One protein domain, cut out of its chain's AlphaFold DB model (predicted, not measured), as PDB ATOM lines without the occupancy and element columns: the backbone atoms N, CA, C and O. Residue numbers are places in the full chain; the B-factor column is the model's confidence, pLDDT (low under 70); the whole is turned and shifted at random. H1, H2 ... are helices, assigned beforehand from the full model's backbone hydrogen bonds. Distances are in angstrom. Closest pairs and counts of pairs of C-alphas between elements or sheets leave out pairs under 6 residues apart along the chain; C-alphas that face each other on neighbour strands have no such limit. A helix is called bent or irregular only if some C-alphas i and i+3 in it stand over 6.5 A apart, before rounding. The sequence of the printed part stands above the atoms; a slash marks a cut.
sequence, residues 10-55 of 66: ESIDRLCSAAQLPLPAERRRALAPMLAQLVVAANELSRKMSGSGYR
ATOM      1  N   GLU A  10     -57.664  22.782 -23.541       88.56
ATOM      2  CA  GLU A  10     -57.293  21.975 -24.704       88.56
ATOM      3  C   GLU A  10     -55.829  21.511 -24.633       88.56
ATOM      4  O   GLU A  10     -55.524  20.355 -24.931       88.56
ATOM      5  N   SER A  11     -54.917  22.378 -24.176       89.69
ATOM      6  CA  SER A  11     -53.515  22.013 -23.938       89.69
ATOM      7  C   SER A  11     -53.398  20.873 -22.918       89.69
ATOM      8  O   SER A  11     -52.599  19.957 -23.113       89.69
ATOM      9  N   ILE A  12     -54.215  20.899 -21.858       91.00
ATOM     10  CA  ILE A  12     -54.260  19.840 -20.839       91.00
ATOM     11  C   ILE A  12     -54.802  18.536 -21.416       91.00
ATOM     12  O   ILE A  12     -54.226  17.481 -21.154       91.00
ATOM     13  N   ASP A  13     -55.864  18.579 -22.217       89.69
ATOM     14  CA  ASP A  13     -56.423  17.373 -22.830       89.69
ATOM     15  C   ASP A  13     -55.438  16.722 -23.808       89.69
ATOM     16  O   ASP A  13     -55.227  15.507 -23.755       89.69
ATOM     17  N   ARG A  14     -54.758  17.527 -24.635       90.62
ATOM     18  CA  ARG A  14     -53.683  17.046 -25.517       90.62
ATOM     19  C   ARG A  14     -52.532  16.432 -24.715       90.62
ATOM     20  O   ARG A  14     -52.058  15.359 -25.079       90.62
ATOM     21  N   LEU A  15     -52.120  17.063 -23.611       90.25
ATOM     22  CA  LEU A  15     -51.072  16.546 -22.724       90.25
ATOM     23  C   LEU A  15     -51.478  15.212 -22.080       90.25
ATOM     24  O   LEU A  15     -50.699  14.264 -22.103       90.25
ATOM     25  N   CYS A  16     -52.693  15.121 -21.534       91.38
ATOM     26  CA  CYS A  16     -53.195  13.896 -20.907       91.38
ATOM     27  C   CYS A  16     -53.277  12.747 -21.917       91.38
ATOM     28  O   CYS A  16     -52.921  11.619 -21.584       91.38
ATOM     29  N   SER A  17     -53.705  13.041 -23.149       90.88
ATOM     30  CA  SER A  17     -53.733  12.074 -24.248       90.88
ATOM     31  C   SER A  17     -52.324  11.601 -24.624       90.88
ATOM     32  O   SER A  17     -52.058  10.400 -24.633       90.88
ATOM     33  N   ALA A  18     -51.390  12.535 -24.838       92.50
ATOM     34  CA  ALA A  18     -50.005  12.222 -25.192       92.50
ATOM     35  C   ALA A  18     -49.276  11.419 -24.101       92.50
ATOM     36  O   ALA A  18     -48.482  10.535 -24.409       92.50
ATOM     37  N   ALA A  19     -49.566  11.706 -22.832       90.88
ATOM     38  CA  ALA A  19     -48.999  11.008 -21.683       90.88
ATOM     39  C   ALA A  19     -49.755   9.720 -21.310       90.88
ATOM     40  O   ALA A  19     -49.366   9.060 -20.350       90.88
ATOM     41  N   GLN A  20     -50.835   9.377 -22.025       92.25
ATOM     42  CA  GLN A  20     -51.713   8.242 -21.713       92.25
ATOM     43  C   GLN A  20     -52.179   8.242 -20.247       92.25
ATOM     44  O   GLN A  20     -52.234   7.205 -19.591       92.25
ATOM     45  N   LEU A  21     -52.513   9.423 -19.718       88.50
ATOM     46  CA  LEU A  21     -52.967   9.603 -18.342       88.50
ATOM     47  C   LEU A  21     -54.504   9.632 -18.298       88.50
ATOM     48  O   LEU A  21     -55.107  10.657 -18.644       88.50
ATOM     49  N   PRO A  22     -55.172   8.551 -17.846       85.94
ATOM     50  CA  PRO A  22     -56.623   8.517 -17.717       85.94
ATOM     51  C   PRO A  22     -57.053   9.315 -16.481       85.94
ATOM     52  O   PRO A  22     -57.324   8.774 -15.411       85.94
ATOM     53  N   LEU A  23     -57.092  10.637 -16.619       85.38
ATOM     54  CA  LEU A  23     -57.529  11.531 -15.553       85.38
ATOM     55  C   LEU A  23     -59.023  11.858 -15.683       85.38
ATOM     56  O   LEU A  23     -59.460  12.202 -16.788       85.38
ATOM     57  N   PRO A  24     -59.791  11.834 -14.574       87.88
ATOM     58  CA  PRO A  24     -61.158  12.343 -14.534       87.88
ATOM     59  C   PRO A  24     -61.222  13.831 -14.898       87.88
ATOM     60  O   PRO A  24     -60.308  14.593 -14.573       87.88
ATOM     61  N   ALA A  25     -62.328  14.262 -15.511       84.19
ATOM     62  CA  ALA A  25     -62.508  15.639 -15.985       84.19
ATOM     63  C   ALA A  25     -62.327  16.698 -14.879       84.19
ATOM     64  O   ALA A  25     -61.742  17.751 -15.126       84.19
ATOM     65  N   GLU A  26     -62.756  16.409 -13.647       84.81
ATOM     66  CA  GLU A  26     -62.557  17.310 -12.504       84.81
ATOM     67  C   GLU A  26     -61.077  17.555 -12.199       84.81
ATOM     68  O   GLU A  26     -60.656  18.699 -12.030       84.81
ATOM     69  N   ARG A  27     -60.257  16.496 -12.213       87.38
ATOM     70  CA  ARG A  27     -58.808  16.624 -12.005       87.38
ATOM     71  C   ARG A  27     -58.145  17.381 -13.152       87.38
ATOM     72  O   ARG A  27     -57.250  18.178 -12.901       87.38
ATOM     73  N   ARG A  28     -58.613  17.202 -14.393       85.75
ATOM     74  CA  ARG A  28     -58.097  17.956 -15.551       85.75
ATOM     75  C   ARG A  28     -58.343  19.456 -15.426       85.75
ATOM     76  O   ARG A  28     -57.449  20.239 -15.731       85.75
ATOM     77  N   ARG A  29     -59.508  19.869 -14.914       84.25
ATOM     78  CA  ARG A  29     -59.814  21.293 -14.683       84.25
ATOM     79  C   ARG A  29     -58.875  21.934 -13.661       84.25
ATOM     80  O   ARG A  29     -58.475  23.078 -13.846       84.25
ATOM     81  N   ALA A  30     -58.482  21.191 -12.627       86.81
ATOM     82  CA  ALA A  30     -57.532  21.672 -11.624       86.81
ATOM     83  C   ALA A  30     -56.086  21.787 -12.152       86.81
ATOM     84  O   ALA A  30     -55.298  22.566 -11.619       86.81
ATOM     85  N   LEU A  31     -55.728  21.052 -13.213       87.62
ATOM     86  CA  LEU A  31     -54.361  21.022 -13.741       87.62
ATOM     87  C   LEU A  31     -53.969  22.279 -14.518       87.62
ATOM     88  O   LEU A  31     -52.809  22.676 -14.453       87.62
ATOM     89  N   ALA A  32     -54.905  22.913 -15.229       85.44
ATOM     90  CA  ALA A  32     -54.616  24.106 -16.027       85.44
ATOM     91  C   ALA A  32     -53.952  25.242 -15.212       85.44
ATOM     92  O   ALA A  32     -52.859  25.668 -15.594       85.44
ATOM     93  N   PRO A  33     -54.513  25.701 -14.071       87.62
ATOM     94  CA  PRO A  33     -53.878  26.756 -13.277       87.62
ATOM     95  C   PRO A  33     -52.556  26.317 -12.628       87.62
ATOM     96  O   PRO A  33     -51.655  27.141 -12.478       87.62
ATOM     97  N   MET A  34     -52.410  25.038 -12.265       88.44
ATOM     98  CA  MET A  34     -51.161  24.515 -11.694       88.44
ATOM     99  C   MET A  34     -50.034  24.498 -12.732       88.44
ATOM    100  O   MET A  34     -48.934  24.986 -12.474       88.44
ATOM    101  N   LEU A  35     -50.311  23.975 -13.930       88.31
ATOM    102  CA  LEU A  35     -49.340  23.920 -15.021       88.31
ATOM    103  C   LEU A  35     -48.968  25.312 -15.527       88.31
ATOM    104  O   LEU A  35     -47.798  25.537 -15.822       88.31
ATOM    105  N   ALA A  36     -49.913  26.255 -15.565       87.19
ATOM    106  CA  ALA A  36     -49.618  27.638 -15.929       87.19
ATOM    107  C   ALA A  36     -48.527  28.249 -15.029       87.19
ATOM    108  O   ALA A  36     -47.558  28.811 -15.537       87.19
ATOM    109  N   GLN A  37     -48.626  28.074 -13.706       88.06
ATOM    110  CA  GLN A  37     -47.620  28.576 -12.759       88.06
ATOM    111  C   GLN A  37     -46.249  27.915 -12.958       88.06
ATOM    112  O   GLN A  37     -45.222  28.594 -12.964       88.06
ATOM    113  N   LEU A  38     -46.226  26.595 -13.174       89.12
ATOM    114  CA  LEU A  38     -44.984  25.849 -13.398       89.12
ATOM    115  C   LEU A  38     -44.287  26.252 -14.701       89.12
ATOM    116  O   LEU A  38     -43.068  26.407 -14.721       89.12
ATOM    117  N   VAL A  39     -45.046  26.451 -15.780       88.69
ATOM    118  CA  VAL A  39     -44.503  26.866 -17.081       88.69
ATOM    119  C   VAL A  39     -43.900  28.267 -16.996       88.69
ATOM    120  O   VAL A  39     -42.803  28.483 -17.511       88.69
ATOM    121  N   VAL A  40     -44.547  29.200 -16.290       88.38
ATOM    122  CA  VAL A  40     -43.983  30.538 -16.045       88.38
ATOM    123  C   VAL A  40     -42.640  30.438 -15.317       88.38
ATOM    124  O   VAL A  40     -41.646  30.979 -15.804       88.38
ATOM    125  N   ALA A  41     -42.576  29.683 -14.216       88.00
ATOM    126  CA  ALA A  41     -41.338  29.492 -13.460       88.00
ATOM    127  C   ALA A  41     -40.230  28.831 -14.305       88.00
ATOM    128  O   ALA A  41     -39.076  29.268 -14.287       88.00
ATOM    129  N   ALA A  42     -40.574  27.810 -15.095       87.62
ATOM    130  CA  ALA A  42     -39.636  27.131 -15.985       87.62
ATOM    131  C   ALA A  42     -39.095  28.066 -17.079       87.62
ATOM    132  O   ALA A  42     -37.895  28.067 -17.367       87.62
ATOM    133  N   ASN A  43     -39.951  28.906 -17.662       87.25
ATOM    134  CA  ASN A  43     -39.551  29.891 -18.662       87.25
ATOM    135  C   ASN A  43     -38.646  30.977 -18.073       87.25
ATOM    136  O   ASN A  43     -37.661  31.363 -18.705       87.25
ATOM    137  N   GLU A  44     -38.932  31.456 -16.863       87.75
ATOM    138  CA  GLU A  44     -38.056  32.392 -16.154       87.75
ATOM    139  C   GLU A  44     -36.682  31.795 -15.869       87.75
ATOM    140  O   GLU A  44     -35.664  32.453 -16.106       87.75
ATOM    141  N   LEU A  45     -36.635  30.545 -15.405       85.94
ATOM    142  CA  LEU A  45     -35.379  29.833 -15.204       85.94
ATOM    143  C   LEU A  45     -34.615  29.692 -16.524       85.94
ATOM    144  O   LEU A  45     -33.426  30.001 -16.581       85.94
ATOM    145  N   SER A  46     -35.302  29.302 -17.601       84.06
ATOM    146  CA  SER A  46     -34.710  29.198 -18.936       84.06
ATOM    147  C   SER A  46     -34.126  30.535 -19.404       84.06
ATOM    148  O   SER A  46     -33.007  30.567 -19.916       84.06
ATOM    149  N   ARG A  47     -34.828  31.654 -19.169       83.38
ATOM    150  CA  ARG A  47     -34.321  33.007 -19.453       83.38
ATOM    151  C   ARG A  47     -33.054  33.311 -18.660       83.38
ATOM    152  O   ARG A  47     -32.063  33.710 -19.270       83.38
ATOM    153  N   LYS A  48     -33.047  33.064 -17.345       83.56
ATOM    154  CA  LYS A  48     -31.860  33.257 -16.492       83.56
ATOM    155  C   LYS A  48     -30.676  32.444 -17.016       83.56
ATOM    156  O   LYS A  48     -29.618  33.003 -17.278       83.56
ATOM    157  N   MET A  49     -30.887  31.158 -17.281       80.44
ATOM    158  CA  MET A  49     -29.850  30.258 -17.793       80.44
ATOM    159  C   MET A  49     -29.386  30.576 -19.220       80.44
ATOM    160  O   MET A  49     -28.276  30.216 -19.603       80.44
ATOM    161  N   SER A  50     -30.215  31.240 -20.029       79.12
ATOM    162  CA  SER A  50     -29.839  31.638 -21.389       79.12
ATOM    163  C   SER A  50     -28.838  32.798 -21.437       79.12
ATOM    164  O   SER A  50     -28.242  33.035 -22.490       79.12
ATOM    165  N   GLY A  51     -28.625  33.491 -20.311       76.38
ATOM    166  CA  GLY A  51     -27.615  34.536 -20.182       76.38
ATOM    167  C   GLY A  51     -26.199  33.994 -20.389       76.38
ATOM    168  O   GLY A  51     -25.858  32.905 -19.930       76.38
ATOM    169  N   SER A  52     -25.347  34.770 -21.063       65.38
ATOM    170  CA  SER A  52     -23.956  34.394 -21.364       65.38
ATOM    171  C   SER A  52     -23.136  34.039 -20.118       65.38
ATOM    172  O   SER A  52     -22.297  33.149 -20.190       65.38
ATOM    173  N   GLY A  53     -23.431  34.654 -18.966       66.00
ATOM    174  CA  GLY A  53     -22.785  34.344 -17.683       66.00
ATOM    175  C   GLY A  53     -23.152  32.981 -17.075       66.00
ATOM    176  O   GLY A  53     -22.404  32.472 -16.249       66.00
ATOM    177  N   TYR A  54     -24.258  32.363 -17.502       58.47
ATOM    178  CA  TYR A  54     -24.689  31.028 -17.057       58.47
ATOM    179  C   TYR A  54     -24.340  29.923 -18.064       58.47
ATOM    180  O   TYR A  54     -24.422  28.741 -17.742       58.47
ATOM    181  N   ARG A  55     -23.900  30.294 -19.275       56.72
ATOM    182  CA  ARG A  55     -23.407  29.378 -20.321       56.72
ATOM    183  C   ARG A  55     -21.944  28.968 -20.133       56.72
ATOM    184  O   ARG A  55     -21.323  28.477 -21.073       56.72
TER     185      ARG A  55
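This is residues 10 to 55 of the 66 residues of an uncharacterized protein of Candidatus Rokubacteria bacterium (UniProt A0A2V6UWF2). What shape does the backbone make? One long helix, H2, makes the length, and a short helix, H1, packs crosswise on it near its first end. Residues 36 to 55, of which 36 to 50 belong to H2, stick out as a free arm. What is it built of? The printed part has 46 residues with two named helices, H1 then H2, and no named strand; the class is all helix. It is only just extended, close to loose, with a radius of gyration of the C-alphas of 14.5 A and spans of 44 by 19 by 13 A.

Does the longest helix run straight? H2, residues 25 to 50, has a kink of 33 degrees near residue 33. It is neither bent nor irregular, but only just: C-alphas 30 and 33 are 6.5 A apart. What touches it? H1, residues 10 to 18, touches H2, which meets it with residues 28 to 32 alone. The closest C-alphas, of Ile 12 and Ala 32, are 6.4 A apart, and the two lines are about perpendicular at 89 degrees. How do the backbones pair? In H1 every O i to N i+4 pair is within hydrogen-bond range; in H2, 19 of 22 are.

Where is H2? It runs 36.8 A from C-alpha 25 at (-62.508, 15.639, -15.985) to C-alpha 50 at (-29.839, 31.638, -21.389). Where is H1? It begins at C-alpha 10, (-57.293, 21.975, -24.704), and measures 12.2 A to C-alpha 18.

How far does it reach? The two C-alphas farthest apart, of Pro 24 and Gly 53, are 44.3 A apart. Is anything missing or long between the helices? The printed part has no cut, and the link from H1 to H2 is short, with 6 residues. Where is confidence low? Residues 52 to 55 are under 70 in pLDDT, while the mean of the printed part is 84.9.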